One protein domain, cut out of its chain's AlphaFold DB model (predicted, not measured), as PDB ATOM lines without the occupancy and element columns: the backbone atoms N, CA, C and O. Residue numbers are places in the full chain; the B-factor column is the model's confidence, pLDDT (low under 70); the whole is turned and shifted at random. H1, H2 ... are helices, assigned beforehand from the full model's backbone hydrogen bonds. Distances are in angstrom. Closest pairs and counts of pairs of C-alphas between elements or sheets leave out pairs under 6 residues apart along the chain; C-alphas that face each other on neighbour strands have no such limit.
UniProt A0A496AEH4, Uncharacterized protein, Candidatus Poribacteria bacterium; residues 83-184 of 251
ATOM      1  N   SER A  83      27.906 -23.368   3.875       97.56
ATOM      2  CA  SER A  83      27.888 -23.180   2.417       97.56
ATOM      3  C   SER A  83      26.488 -23.341   1.820       97.56
ATOM      4  O   SER A  83      26.070 -22.512   1.016       97.56
ATOM      5  N   ALA A  84      25.747 -24.378   2.220       97.56
ATOM      6  CA  ALA A  84      24.413 -24.636   1.677       97.56
ATOM      7  C   ALA A  84      23.384 -23.589   2.149       97.56
ATOM      8  O   ALA A  84      22.468 -23.220   1.406       97.56
ATOM      9  N   LEU A  85      23.556 -23.063   3.367       97.06
ATOM     10  CA  LEU A  85      22.759 -21.945   3.868       97.06
ATOM     11  C   LEU A  85      23.066 -20.643   3.121       97.06
ATOM     12  O   LEU A  85      22.136 -19.900   2.820       97.06
ATOM     13  N   PHE A  86      24.324 -20.379   2.758       96.12
ATOM     14  CA  PHE A  86      24.660 -19.234   1.905       96.12
ATOM     15  C   PHE A  86      24.112 -19.360   0.491       96.12
ATOM     16  O   PHE A  86      23.602 -18.382  -0.046       96.12
ATOM     17  N   GLU A  87      24.136 -20.550  -0.097       96.12
ATOM     18  CA  GLU A  87      23.497 -20.775  -1.396       96.12
ATOM     19  C   GLU A  87      21.985 -20.505  -1.332       96.12
ATOM     20  O   GLU A  87      21.391 -19.925  -2.243       96.12
ATOM     21  N   SER A  88      21.353 -20.861  -0.211       95.81
ATOM     22  CA  SER A  88      19.911 -20.682  -0.032       95.81
ATOM     23  C   SER A  88      19.526 -19.248   0.330       95.81
ATOM     24  O   SER A  88      18.515 -18.752  -0.165       95.81
ATOM     25  N   PHE A  89      20.305 -18.567   1.171       95.50
ATOM     26  CA  PHE A  89      19.899 -17.319   1.832       95.50
ATOM     27  C   PHE A  89      20.955 -16.202   1.808       95.50
ATOM     28  O   PHE A  89      20.751 -15.148   2.414       95.50
ATOM     29  N   GLY A  90      22.071 -16.390   1.101       86.50
ATOM     30  CA  GLY A  90      23.171 -15.422   0.990       86.50
ATOM     31  C   GLY A  90      22.809 -14.117   0.275       86.50
ATOM     32  O   GLY A  90      23.603 -13.186   0.269       86.50
ATOM     33  N   GLU A  91      21.597 -14.018  -0.275       85.50
ATOM     34  CA  GLU A  91      21.029 -12.779  -0.822       85.50
ATOM     35  C   GLU A  91      20.877 -11.676   0.244       85.50
ATOM     36  O   GLU A  91      20.817 -10.493  -0.098       85.50
ATOM     37  N   ILE A  92      20.836 -12.027   1.540       78.88
ATOM     38  CA  ILE A  92      20.939 -11.028   2.609       78.88
ATOM     39  C   ILE A  92      22.351 -10.450   2.578       78.88
ATOM     40  O   ILE A  92      23.285 -11.082   3.072       78.88
ATOM     41  N   LEU A  93      22.469  -9.238   2.027       75.62
ATOM     42  CA  LEU A  93      23.719  -8.486   1.965       75.62
ATOM     43  C   LEU A  93      24.401  -8.492   3.335       75.62
ATOM     44  O   LEU A  93      23.835  -8.027   4.332       75.62
ATOM     45  N   ALA A  94      25.616  -9.040   3.360       81.31
ATOM     46  CA  ALA A  94      26.507  -8.928   4.497       81.31
ATOM     47  C   ALA A  94      26.704  -7.439   4.800       81.31
ATOM     48  O   ALA A  94      27.018  -6.651   3.907       81.31
ATOM     49  N   ASP A  95      26.478  -7.050   6.051       91.38
ATOM     50  CA  ASP A  95      26.807  -5.713   6.525       91.38
ATOM     51  C   ASP A  95      28.286  -5.750   6.926       91.38
ATOM     52  O   ASP A  95      28.603  -6.410   7.921       91.38
ATOM     53  N   PRO A  96      29.195  -5.075   6.195       94.12
ATOM     54  CA  PRO A  96      30.628  -5.175   6.459       94.12
ATOM     55  C   PRO A  96      30.994  -4.817   7.904       94.12
ATOM     56  O   PRO A  96      31.884  -5.437   8.479       94.12
ATOM     57  N   SER A  97      30.265  -3.878   8.519       95.31
ATOM     58  CA  SER A  97      30.503  -3.464   9.910       95.31
ATOM     59  C   SER A  97      30.130  -4.546  10.929       95.31
ATOM     60  O   SER A  97      30.683  -4.610  12.027       95.31
ATOM     61  N   VAL A  98      29.190  -5.420  10.569       96.75
ATOM     62  CA  VAL A  98      28.759  -6.556  11.390       96.75
ATOM     63  C   VAL A  98      29.659  -7.761  11.127       96.75
ATOM     64  O   VAL A  98      29.974  -8.501  12.057       96.75
ATOM     65  N   ASP A  99      30.094  -7.951   9.880       96.38
ATOM     66  CA  ASP A  99      31.029  -9.000   9.449       96.38
ATOM     67  C   ASP A  99      32.429  -8.828  10.030       96.38
ATOM     68  O   ASP A  99      33.048  -9.832  10.366       96.38
ATOM     69  N   GLU A 100      32.881  -7.596  10.257       96.94
ATOM     70  CA  GLU A 100      34.148  -7.329  10.947       96.94
ATOM     71  C   GLU A 100      34.168  -7.887  12.381       96.94
ATOM     72  O   GLU A 100      35.176  -8.433  12.823       96.94
ATOM     73  N   LYS A 101      33.051  -7.777  13.111       96.56
ATOM     74  CA  LYS A 101      32.969  -8.185  14.525       96.56
ATOM     75  C   LYS A 101      32.469  -9.607  14.732       96.56
ATOM     76  O   LYS A 101      32.903 -10.296  15.649       96.56
ATOM     77  N   TYR A 102      31.517 -10.026  13.910       96.75
ATOM     78  CA  TYR A 102      30.846 -11.314  14.027       96.75
ATOM     79  C   TYR A 102      30.752 -11.958  12.653       96.75
ATOM     80  O   TYR A 102      29.649 -11.963  12.123       96.75
ATOM     81  N   PRO A 103      31.823 -12.470  12.030       96.94
ATOM     82  CA  PRO A 103      31.776 -12.959  10.651       96.94
ATOM     83  C   PRO A 103      30.594 -13.901  10.391       96.94
ATOM     84  O   PRO A 103      30.316 -14.811  11.176       96.94
ATOM     85  N   GLN A 104      29.867 -13.686   9.290       96.38
ATOM     86  CA  GLN A 104      28.595 -14.377   9.049       96.38
ATOM     87  C   GLN A 104      28.743 -15.905   9.020       96.38
ATOM     88  O   GLN A 104      27.910 -16.621   9.573       96.38
ATOM     89  N   ALA A 105      29.828 -16.400   8.420       96.88
ATOM     90  CA  ALA A 105      30.134 -17.825   8.353       96.88
ATOM     91  C   ALA A 105      30.369 -18.437   9.745       96.88
ATOM     92  O   ALA A 105      29.873 -19.525  10.039       96.88
ATOM     93  N   GLU A 106      31.092 -17.731  10.616       97.25
ATOM     94  CA  GLU A 106      31.377 -18.183  11.980       97.25
ATOM     95  C   GLU A 106      30.125 -18.163  12.850       97.25
ATOM     96  O   GLU A 106      29.882 -19.103  13.605       97.25
ATOM     97  N   TRP A 107      29.297 -17.132  12.685       96.94
ATOM     98  CA  TRP A 107      28.002 -17.033  13.343       96.94
ATOM     99  C   TRP A 107      27.087 -18.206  12.980       96.94
ATOM    100  O   TRP A 107      26.516 -18.843  13.862       96.94
ATOM    101  N   LEU A 108      26.973 -18.526  11.686       97.00
ATOM    102  CA  LEU A 108      26.187 -19.675  11.230       97.00
ATOM    103  C   LEU A 108      26.752 -20.990  11.764       97.00
ATOM    104  O   LEU A 108      25.989 -21.813  12.260       97.00
ATOM    105  N   ARG A 109      28.075 -21.175  11.722       98.31
ATOM    106  CA  ARG A 109      28.725 -22.364  12.287       98.31
ATOM    107  C   ARG A 109      28.386 -22.542  13.771       98.31
ATOM    108  O   ARG A 109      27.963 -23.627  14.148       98.31
ATOM    109  N   MET A 110      28.481 -21.483  14.575       97.31
ATOM    110  CA  MET A 110      28.118 -21.518  15.998       97.31
ATOM    111  C   MET A 110      26.653 -21.937  16.217       97.31
ATOM    112  O   MET A 110      26.366 -22.707  17.131       97.31
ATOM    113  N   LEU A 111      25.710 -21.446  15.405       97.06
ATOM    114  CA  LEU A 111      24.302 -21.861  15.502       97.06
ATOM    115  C   LEU A 111      24.128 -23.349  15.174       97.06
ATOM    116  O   LEU A 111      23.441 -24.065  15.903       97.06
ATOM    117  N   LEU A 112      24.782 -23.825  14.115       97.56
ATOM    118  CA  LEU A 112      24.731 -25.226  13.694       97.56
ATOM    119  C   LEU A 112      25.339 -26.167  14.747       97.56
ATOM    120  O   LEU A 112      24.756 -27.203  15.053       97.56
ATOM    121  N   GLU A 113      26.462 -25.785  15.357       97.25
ATOM    122  CA  GLU A 113      27.099 -26.528  16.458       97.25
ATOM    123  C   GLU A 113      26.196 -26.636  17.696       97.25
ATOM    124  O   GLU A 113      26.293 -27.595  18.461       97.25
ATOM    125  N   ARG A 114      25.269 -25.689  17.867       95.94
ATOM    126  CA  ARG A 114      24.238 -25.703  18.915       95.94
ATOM    127  C   ARG A 114      22.984 -26.496  18.527       95.94
ATOM    128  O   ARG A 114      22.009 -26.481  19.271       95.94
ATOM    129  N   GLY A 115      22.996 -27.187  17.386       96.12
ATOM    130  CA  GLY A 115      21.884 -28.017  16.915       96.12
ATOM    131  C   GLY A 115      20.735 -27.233  16.282       96.12
ATOM    132  O   GLY A 115      19.646 -27.778  16.103       96.12
ATOM    133  N   ILE A 116      20.951 -25.960  15.940       96.62
ATOM    134  CA  ILE A 116      19.914 -25.129  15.331       96.62
ATOM    135  C   ILE A 116      19.709 -25.520  13.876       96.62
ATOM    136  O   ILE A 116      20.627 -25.473  13.064       96.62
ATOM    137  N   ILE A 117      18.463 -25.856  13.552       96.25
ATOM    138  CA  ILE A 117      18.008 -26.113  12.188       96.25
ATOM    139  C   ILE A 117      17.422 -24.817  11.632       96.25
ATOM    140  O   ILE A 117      16.517 -24.246  12.250       96.25
ATOM    141  N   ILE A 118      17.931 -24.379  10.480       96.31
ATOM    142  CA  ILE A 118      17.425 -23.231   9.721       96.31
ATOM    143  C   ILE A 118      16.653 -23.782   8.518       96.31
ATOM    144  O   ILE A 118      17.253 -24.307   7.573       96.31
ATOM    145  N   GLU A 119      15.323 -23.716   8.584       95.38
ATOM    146  CA  GLU A 119      14.431 -24.354   7.600       95.38
ATOM    147  C   GLU A 119      14.009 -23.403   6.482       95.38
ATOM    148  O   GLU A 119      13.699 -23.837   5.373       95.38
ATOM    149  N   ASP A 120      13.980 -22.101   6.759       94.94
ATOM    150  CA  ASP A 120      13.529 -21.097   5.809       94.94
ATOM    151  C   ASP A 120      14.220 -19.737   5.992       94.94
ATOM    152  O   ASP A 120      15.061 -19.516   6.869       94.94
ATOM    153  N   TYR A 121      13.869 -18.811   5.103       93.69
ATOM    154  CA  TYR A 121      14.385 -17.450   5.109       93.69
ATOM    155  C   TYR A 121      14.045 -16.675   6.394       93.69
ATOM    156  O   TYR A 121      14.828 -15.820   6.819       93.69
ATOM    157  N   ASN A 122      12.901 -16.944   7.028       91.44
ATOM    158  CA  ASN A 122      12.504 -16.248   8.251       91.44
ATOM    159  C   ASN A 122      13.398 -16.669   9.421       91.44
ATOM    160  O   ASN A 122      13.896 -15.797  10.136       91.44
ATOM    161  N   ASP A 123      13.688 -17.967   9.551       93.00
ATOM    162  CA  ASP A 123      14.667 -18.469  10.524       93.00
ATOM    163  C   ASP A 123      16.027 -17.785  10.309       93.00
ATOM    164  O   ASP A 123      16.592 -17.165  11.217       93.00
ATOM    165  N   TYR A 124      16.536 -17.837   9.073       95.12
ATOM    166  CA  TYR A 124      17.844 -17.285   8.728       95.12
ATOM    167  C   TYR A 124      17.933 -15.780   9.017       95.12
ATOM    168  O   TYR A 124      18.854 -15.313   9.696       95.12
ATOM    169  N   SER A 125      16.958 -15.007   8.531       93.06
ATOM    170  CA  SER A 125      16.908 -13.555   8.725       93.06
ATOM    171  C   SER A 125      16.763 -13.172  10.200       93.06
ATOM    172  O   SER A 125      17.391 -12.200  10.636       93.06
ATOM    173  N   GLY A 126      16.026 -13.962  10.987       92.81
ATOM    174  CA  GLY A 126      15.904 -13.797  12.430       92.81
ATOM    175  C   GLY A 126      17.246 -13.943  13.152       92.81
ATOM    176  O   GLY A 126      17.643 -13.070  13.940       92.81
ATOM    177  N   TYR A 127      18.009 -14.988  12.835       95.44
ATOM    178  CA  TYR A 127      19.347 -15.168  13.399       95.44
ATOM    179  C   TYR A 127      20.331 -14.078  12.955       95.44
ATOM    180  O   TYR A 127      21.140 -13.614  13.765       95.44
ATOM    181  N   MET A 128      20.233 -13.594  11.713       95.88
ATOM    182  CA  MET A 128      21.016 -12.437  11.256       95.88
ATOM    183  C   MET A 128      20.618 -11.140  11.977       95.88
ATOM    184  O   MET A 128      21.465 -10.286  12.237       95.88
ATOM    185  N   ALA A 129      19.345 -10.971  12.344       94.56
ATOM    186  CA  ALA A 129      18.907  -9.828  13.140       94.56
ATOM    187  C   ALA A 129      19.492  -9.865  14.563       94.56
ATOM    188  O   ALA A 129      19.934  -8.827  15.060       94.56
ATOM    189  N   ALA A 130      19.563 -11.046  15.190       96.19
ATOM    190  CA  ALA A 130      20.212 -11.220  16.494       96.19
ATOM    191  C   ALA A 130      21.709 -10.864  16.438       96.19
ATOM    192  O   ALA A 130      22.198 -10.115  17.285       96.19
ATOM    193  N   ARG A 131      22.403 -11.305  15.382       96.88
ATOM    194  CA  ARG A 131      23.799 -10.952  15.085       96.88
ATOM    195  C   ARG A 131      24.015  -9.437  14.987       96.88
ATOM    196  O   ARG A 131      24.881  -8.885  15.658       96.88
ATOM    197  N   ARG A 132      23.180  -8.736  14.208       96.50
ATOM    198  CA  ARG A 132      23.224  -7.263  14.105       96.50
ATOM    199  C   ARG A 132      22.934  -6.573  15.436       96.50
ATOM    200  O   ARG A 132      23.488  -5.511  15.710       96.50
ATOM    201  N   MET A 133      22.051  -7.147  16.254       96.62
ATOM    202  CA  MET A 133      21.737  -6.593  17.568       96.62
ATOM    203  C   MET A 133      22.952  -6.640  18.498       96.62
ATOM    204  O   MET A 133      23.220  -5.640  19.155       96.62
ATOM    205  N   LEU A 134      23.731  -7.729  18.503       96.75
ATOM    206  CA  LEU A 134      24.944  -7.827  19.329       96.75
ATOM    207  C   LEU A 134      25.937  -6.693  19.064       96.75
ATOM    208  O   LEU A 134      26.409  -6.071  20.011       96.75
ATOM    209  N   VAL A 135      26.176  -6.340  17.797       97.31
ATOM    210  CA  VAL A 135      27.048  -5.202  17.438       97.31
ATOM    211  C   VAL A 135      26.581  -3.899  18.089       97.31
ATOM    212  O   VAL A 135      27.398  -3.109  18.561       97.31
ATOM    213  N   LYS A 136      25.264  -3.675  18.147       96.25
ATOM    214  CA  LYS A 136      24.677  -2.475  18.761       96.25
ATOM    215  C   LYS A 136      24.750  -2.484  20.290       96.25
ATOM    216  O   LYS A 136      24.649  -1.410  20.883       96.25
ATOM    217  N   LEU A 137      24.861  -3.661  20.910       97.25
ATOM    218  CA  LEU A 137      24.874  -3.840  22.364       97.25
ATOM    219  C   LEU A 137      26.282  -3.785  22.964       97.25
ATOM    220  O   LEU A 137      26.421  -3.360  24.104       97.25
ATOM    221  N   GLU A 138      27.318  -4.132  22.200       96.94
ATOM    222  CA  GLU A 138      28.707  -4.203  22.684       96.94
ATOM    223  C   GLU A 138      29.217  -2.904  23.320       96.94
ATOM    224  O   GLU A 138      29.937  -2.924  24.310       96.94
ATOM    225  N   GLY A 139      28.820  -1.755  22.768       95.62
ATOM    226  CA  GLY A 139      29.213  -0.436  23.271       95.62
ATOM    227  C   GLY A 139      28.261   0.160  24.310       95.62
ATOM    228  O   GLY A 139      28.323   1.367  24.536       95.62
ATOM    229  N   LYS A 140      27.338  -0.634  24.867       97.75
ATOM    230  CA  LYS A 140      26.229  -0.154  25.708       97.75
ATOM    231  C   LYS A 140      26.152  -0.907  27.036       97.75
ATOM    232  O   LYS A 140      25.215  -1.686  27.251       97.75
ATOM    233  N   PRO A 141      27.122  -0.701  27.941       97.12
ATOM    234  CA  PRO A 141      27.168  -1.429  29.200       97.12
ATOM    235  C   PRO A 141      25.937  -1.207  30.090       97.12
ATOM    236  O   PRO A 141      25.548  -2.078  30.865       97.12
ATOM    237  N   GLU A 142      25.253  -0.075  29.954       97.69
ATOM    238  CA  GLU A 142      23.982   0.190  30.631       97.69
ATOM    239  C   GLU A 142      22.880  -0.817  30.267       97.69
ATOM    240  O   GLU A 142      21.955  -1.028  31.048       97.69
ATOM    241  N   LEU A 143      22.974  -1.461  29.099       96.94
ATOM    242  CA  LEU A 143      21.998  -2.448  28.648       96.94
ATOM    243  C   LEU A 143      22.318  -3.856  29.160       96.94
ATOM    244  O   LEU A 143      21.393  -4.568  29.545       96.94
ATOM    245  N   TRP A 144      23.589  -4.262  29.229       96.69
ATOM    246  CA  TRP A 144      23.953  -5.580  29.777       96.69
ATOM    247  C   TRP A 144      23.944  -5.638  31.313       96.69
ATOM    248  O   TRP A 144      23.855  -6.716  31.897       96.69
ATOM    249  N   THR A 145      23.987  -4.473  31.974       95.88
ATOM    250  CA  THR A 145      23.873  -4.337  33.439       95.88
ATOM    251  C   THR A 145      22.418  -4.187  33.877       95.88
ATOM    252  O   THR A 145      22.128  -4.018  35.059       95.88
ATOM    253  N   SER A 146      21.492  -4.256  32.921       94.56
ATOM    254  CA  SER A 146      20.055  -4.204  33.143       94.56
ATOM    255  C   SER A 146      19.416  -5.574  32.931       94.56
ATOM    256  O   SER A 146      19.990  -6.459  32.299       94.56
ATOM    257  N   ASP A 147      18.185  -5.725  33.404       93.19
ATOM    258  CA  ASP A 147      17.355  -6.910  33.198       93.19
ATOM    259  C   ASP A 147      16.427  -6.786  31.971       93.19
ATOM    260  O   ASP A 147      15.532  -7.620  31.792       93.19
ATOM    261  N   ILE A 148      16.614  -5.786  31.086       93.94
ATOM    262  CA  ILE A 148      15.604  -5.484  30.046       93.94
ATOM    263  C   ILE A 148      15.381  -6.645  29.070       93.94
ATOM    264  O   ILE A 148      14.299  -6.773  28.495       93.94
ATOM    265  N   PHE A 149      16.403  -7.483  28.878       93.62
ATOM    266  CA  PHE A 149      16.372  -8.642  27.984       93.62
ATOM    267  C   PHE A 149      15.887  -9.928  28.668       93.62
ATOM    268  O   PHE A 149      15.915 -10.987  28.043       93.62
ATOM    269  N   GLY A 150      15.470  -9.867  29.940       93.69
ATOM    270  CA  GLY A 150      15.181 -11.066  30.734       93.69
ATOM    271  C   GLY A 150      16.437 -11.903  31.008       93.69
ATOM    272  O   GLY A 150      16.354 -13.122  31.150       93.69
ATOM    273  N   LEU A 151      17.601 -11.251  31.025       96.06
ATOM    274  CA  LEU A 151      18.898 -11.841  31.347       96.06
ATOM    275  C   LEU A 151      19.350 -11.340  32.722       96.06
ATOM    276  O   LEU A 151      19.090 -10.177  33.041       96.06
ATOM    277  N   PRO A 152      20.037 -12.168  33.530       95.50
ATOM    278  CA  PRO A 152      20.702 -11.680  34.730       95.50
ATOM    279  C   PRO A 152      21.681 -10.547  34.375       95.50
ATOM    280  O   PRO A 152      22.498 -10.735  33.468       95.50
ATOM    281  N   PRO A 153      21.626  -9.397  35.073       96.88
ATOM    282  CA  PRO A 153      22.603  -8.330  34.902       96.88
ATOM    283  C   PRO A 153      24.039  -8.836  35.041       96.88
ATOM    284  O   PRO A 153      24.350  -9.593  35.963       96.88
ATOM    285  N   THR A 154      24.932  -8.381  34.163       97.81
ATOM    286  CA  THR A 154      26.361  -8.713  34.226       97.81
ATOM    287  C   THR A 154      27.229  -7.522  33.825       97.81
ATOM    288  O   THR A 154      26.799  -6.646  33.078       97.81
ATOM    289  N   ASN A 155      28.459  -7.490  34.338       97.38
ATOM    290  CA  ASN A 155      29.482  -6.502  33.977       97.38
ATOM    291  C   ASN A 155      30.487  -7.039  32.943       97.38
ATOM    292  O   ASN A 155      31.409  -6.321  32.568       97.38
ATOM    293  N   ASP A 156      30.337  -8.298  32.522       97.94
ATOM    294  CA  ASP A 156      31.225  -8.964  31.573       97.94
ATOM    295  C   ASP A 156      30.538  -9.138  30.212       97.94
ATOM    296  O   ASP A 156      29.483  -9.777  30.115       97.94
ATOM    297  N   TRP A 157      31.155  -8.582  29.164       97.38
ATOM    298  CA  TRP A 157      30.627  -8.647  27.801       97.38
ATOM    299  C   TRP A 157      30.462 -10.079  27.326       97.38
ATOM    300  O   TRP A 157      29.434 -10.417  26.748       97.38
ATOM    301  N   GLU A 158      31.465 -10.919  27.563       97.56
ATOM    302  CA  GLU A 158      31.491 -12.276  27.030       97.56
ATOM    303  C   GLU A 158      30.382 -13.125  27.662       97.56
ATOM    304  O   GLU A 158      29.641 -13.810  26.948       97.56
ATOM    305  N   THR A 159      30.171 -12.975  28.974       98.12
ATOM    306  CA  THR A 159      29.029 -13.553  29.694       98.12
ATOM    307  C   THR A 159      27.694 -13.045  29.144       98.12
ATOM    308  O   THR A 159      26.797 -13.852  28.881       98.12
ATOM    309  N   PHE A 160      27.540 -11.729  28.935       97.88
ATOM    310  CA  PHE A 160      26.301 -11.178  28.371       97.88
ATOM    311  C   PHE A 160      26.046 -11.697  26.957       97.88
ATOM    312  O   PHE A 160      24.934 -12.116  26.648       97.88
ATOM    313  N   LYS A 161      27.071 -11.681  26.101       97.38
ATOM    314  CA  LYS A 161      27.005 -12.125  24.710       97.38
ATOM    315  C   LYS A 161      26.540 -13.574  24.642       97.38
ATOM    316  O   LYS A 161      25.571 -13.847  23.940       97.38
ATOM    317  N   ALA A 162      27.165 -14.477  25.399       96.69
ATOM    318  CA  ALA A 162      26.762 -15.882  25.445       96.69
ATOM    319  C   ALA A 162      25.290 -16.037  25.871       96.69
ATOM    320  O   ALA A 162      24.501 -16.648  25.145       96.69
ATOM    321  N   ALA A 163      24.897 -15.394  26.976       97.25
ATOM    322  CA  ALA A 163      23.526 -15.441  27.481       97.25
ATOM    323  C   ALA A 163      22.510 -14.838  26.494       97.25
ATOM    324  O   ALA A 163      21.404 -15.352  26.339       97.25
ATOM    325  N   PHE A 164      22.883 -13.770  25.787       97.06
ATOM    326  CA  PHE A 164      22.057 -13.136  24.765       97.06
ATOM    327  C   PHE A 164      21.834 -14.052  23.562       97.06
ATOM    328  O   PHE A 164      20.701 -14.157  23.089       97.06
ATOM    329  N   VAL A 165      22.878 -14.730  23.073       96.62
ATOM    330  CA  VAL A 165      22.732 -15.691  21.969       96.62
ATOM    331  C   VAL A 165      21.828 -16.847  22.390       96.62
ATOM    332  O   VAL A 165      20.873 -17.145  21.673       96.62
ATOM    333  N   ASP A 166      22.068 -17.444  23.562       96.88
ATOM    334  CA  ASP A 166      21.237 -18.532  24.106       96.88
ATOM    335  C   ASP A 166      19.772 -18.102  24.219       96.88
ATOM    336  O   ASP A 166      18.853 -18.808  23.802       96.88
ATOM    337  N   ARG A 167      19.553 -16.885  24.724       96.44
ATOM    338  CA  ARG A 167      18.224 -16.300  24.853       96.44
ATOM    339  C   ARG A 167      17.543 -16.106  23.505       96.44
ATOM    340  O   ARG A 167      16.364 -16.430  23.390       96.44
ATOM    341  N   LYS A 168      18.242 -15.588  22.493       95.69
ATOM    342  CA  LYS A 168      17.654 -15.372  21.161       95.69
ATOM    343  C   LYS A 168      17.327 -16.680  20.461       95.69
ATOM    344  O   LYS A 168      16.266 -16.769  19.853       95.69
ATOM    345  N   ILE A 169      18.187 -17.686  20.594       95.38
ATOM    346  CA  ILE A 169      17.903 -19.047  20.134       95.38
ATOM    347  C   ILE A 169      16.606 -19.555  20.767       95.38
ATOM    348  O   ILE A 169      15.669 -19.898  20.048       95.38
ATOM    349  N   TRP A 170      16.516 -19.513  22.098       96.12
ATOM    350  CA  TRP A 170      15.328 -19.967  22.815       96.12
ATOM    351  C   TRP A 170      14.066 -19.201  22.385       96.12
ATOM    352  O   TRP A 170      13.033 -19.820  22.133       96.12
ATOM    353  N   GLU A 171      14.137 -17.872  22.240       95.44
ATOM    354  CA  GLU A 171      13.003 -17.057  21.778       95.44
ATOM    355  C   GLU A 171      12.499 -17.499  20.396       95.44
ATOM    356  O   GLU A 171      11.292 -17.670  20.213       95.44
ATOM    357  N   TYR A 172      13.407 -17.730  19.441       94.31
ATOM    358  CA  TYR A 172      13.037 -18.215  18.109       94.31
ATOM    359  C   TYR A 172      12.414 -19.609  18.153       94.31
ATOM    360  O   TYR A 172      11.406 -19.850  17.490       94.31
ATOM    361  N   GLU A 173      12.953 -20.516  18.967       92.88
ATOM    362  CA  GLU A 173      12.392 -21.858  19.120       92.88
ATOM    363  C   GLU A 173      10.976 -21.844  19.701       92.88
ATOM    364  O   GLU A 173      10.120 -22.587  19.216       92.88
ATOM    365  N   GLN A 174      10.702 -20.977  20.684       95.25
ATOM    366  CA  GLN A 174       9.351 -20.812  21.231       95.25
ATOM    367  C   GLN A 174       8.375 -20.292  20.172       95.25
ATOM    368  O   GLN A 174       7.303 -20.870  19.990       95.25
ATOM    369  N   VAL A 175       8.756 -19.239  19.437       93.75
ATOM    370  CA  VAL A 175       7.923 -18.677  18.359       93.75
ATOM    371  C   VAL A 175       7.623 -19.751  17.313       93.75
ATOM    372  O   VAL A 175       6.462 -19.988  16.982       93.75
ATOM    373  N   ARG A 176       8.655 -20.462  16.849       91.25
ATOM    374  CA  ARG A 176       8.535 -21.522  15.841       91.25
ATOM    375  C   ARG A 176       7.667 -22.680  16.319       91.25
ATOM    376  O   ARG A 176       6.830 -23.168  15.563       91.25
ATOM    377  N   SER A 177       7.845 -23.121  17.565       94.12
ATOM    378  CA  SER A 177       7.031 -24.187  18.154       94.12
ATOM    379  C   SER A 177       5.548 -23.815  18.157       94.12
ATOM    380  O   SER A 177       4.719 -24.627  17.745       94.12
ATOM    381  N   VAL A 178       5.219 -22.577  18.533       95.62
ATOM    382  CA  VAL A 178       3.833 -22.102  18.560       95.62
ATOM    383  C   VAL A 178       3.256 -21.934  17.155       95.62
ATOM    384  O   VAL A 178       2.139 -22.378  16.920       95.62
ATOM    385  N   MET A 179       4.012 -21.387  16.201       93.12
ATOM    386  CA  MET A 179       3.552 -21.251  14.808       93.12
ATOM    387  C   MET A 179       3.319 -22.603  14.118       93.12
ATOM    388  O   MET A 179       2.428 -22.725  13.281       93.12
ATOM    389  N   ARG A 180       4.090 -23.641  14.472       92.38
ATOM    390  CA  ARG A 180       3.843 -25.012  13.992       92.38
ATOM    391  C   ARG A 180       2.575 -25.615  14.594       92.38
ATOM    392  O   ARG A 180       1.888 -26.368  13.911       92.38
ATOM    393  N   ALA A 181       2.296 -25.318  15.861       96.56
ATOM    394  CA  ALA A 181       1.109 -25.808  16.555       96.56
ATOM    395  C   ALA A 181      -0.173 -25.077  16.117       96.56
ATOM    396  O   ALA A 181      -1.238 -25.688  16.080       96.56
ATOM    397  N   ASP A 182      -0.066 -23.793  15.772       96.69
ATOM    398  CA  ASP A 182      -1.173 -22.948  15.329       96.69
ATOM    399  C   ASP A 182      -0.736 -22.074  14.133       96.69
ATOM    400  O   ASP A 182      -0.128 -21.016  14.328       96.69
ATOM    401  N   PRO A 183      -1.074 -22.476  12.890       93.62
ATOM    402  CA  PRO A 183      -0.759 -21.705  11.684       93.62
ATOM    403  C   PRO A 183      -1.404 -20.311  11.628       93.62
ATOM    404  O   PRO A 183      -1.025 -19.503  10.780       93.62
ATOM    405  N   GLY A 184      -2.390 -20.020  12.487       95.00
ATOM    406  CA  GLY A 184      -2.989 -18.690  12.614       95.00
ATOM    407  C   GLY A 184      -2.110 -17.694  13.377       95.00
ATOM    408  O   GLY A 184      -2.388 -16.491  13.358       95.00
TER     409      GLY A 184
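This is residues 83 to 184 of the 251 residues of an uncharacterized protein of Candidatus Poribacteria bacterium (UniProt A0A496AEH4). Two long helices, H4 and H6, lie side by side, with short helices H1, H2 and H3 round H4. H5 and a long link lie where H4 ends and H6 begins; residues 177 to 184 stick out. The printed part has 102 residues, six named helices and no named strand: all helix, compact, radius of gyration of the C-alphas 14.4 A, spans 37 by 35 by 23 A.

H1 is residues 83 to 89, from C-alpha 83 at (27.888, -23.180, 2.417); H2 96 to 101; H3 104 to 113; H4 121 to 137, 24.4 A; H5 141 to 144; H6 157 to 181, 35.9 A, to C-alpha 181 at (1.109, -25.808, 16.555).

H1 and H4 are close but not clearly touching, closest C-alphas Phe 89 and Tyr 121, 6.4 A. H4 touches H2 with residues 131 to 135 alone, closest C-alphas Val 98 and Arg 132, 6.2 A. H3 and H4 are close but not clearly touching, closest C-alphas Trp 107 and Arg 131, 7.6 A. H6 touches H4 with residues 161 to 172 alone, closest C-alphas Ala 130 and Lys 168, 6.8 A, a shallow tilt of 26 degrees, opposite ways. O i to N i+4 pairs are within hydrogen-bond range throughout H1, H3 and H6, in H2 1 of 2, in H4 11 of 13.

The printed part has no cut; the H5 to H6 link is long; no printed residue is under 70 in pLDDT.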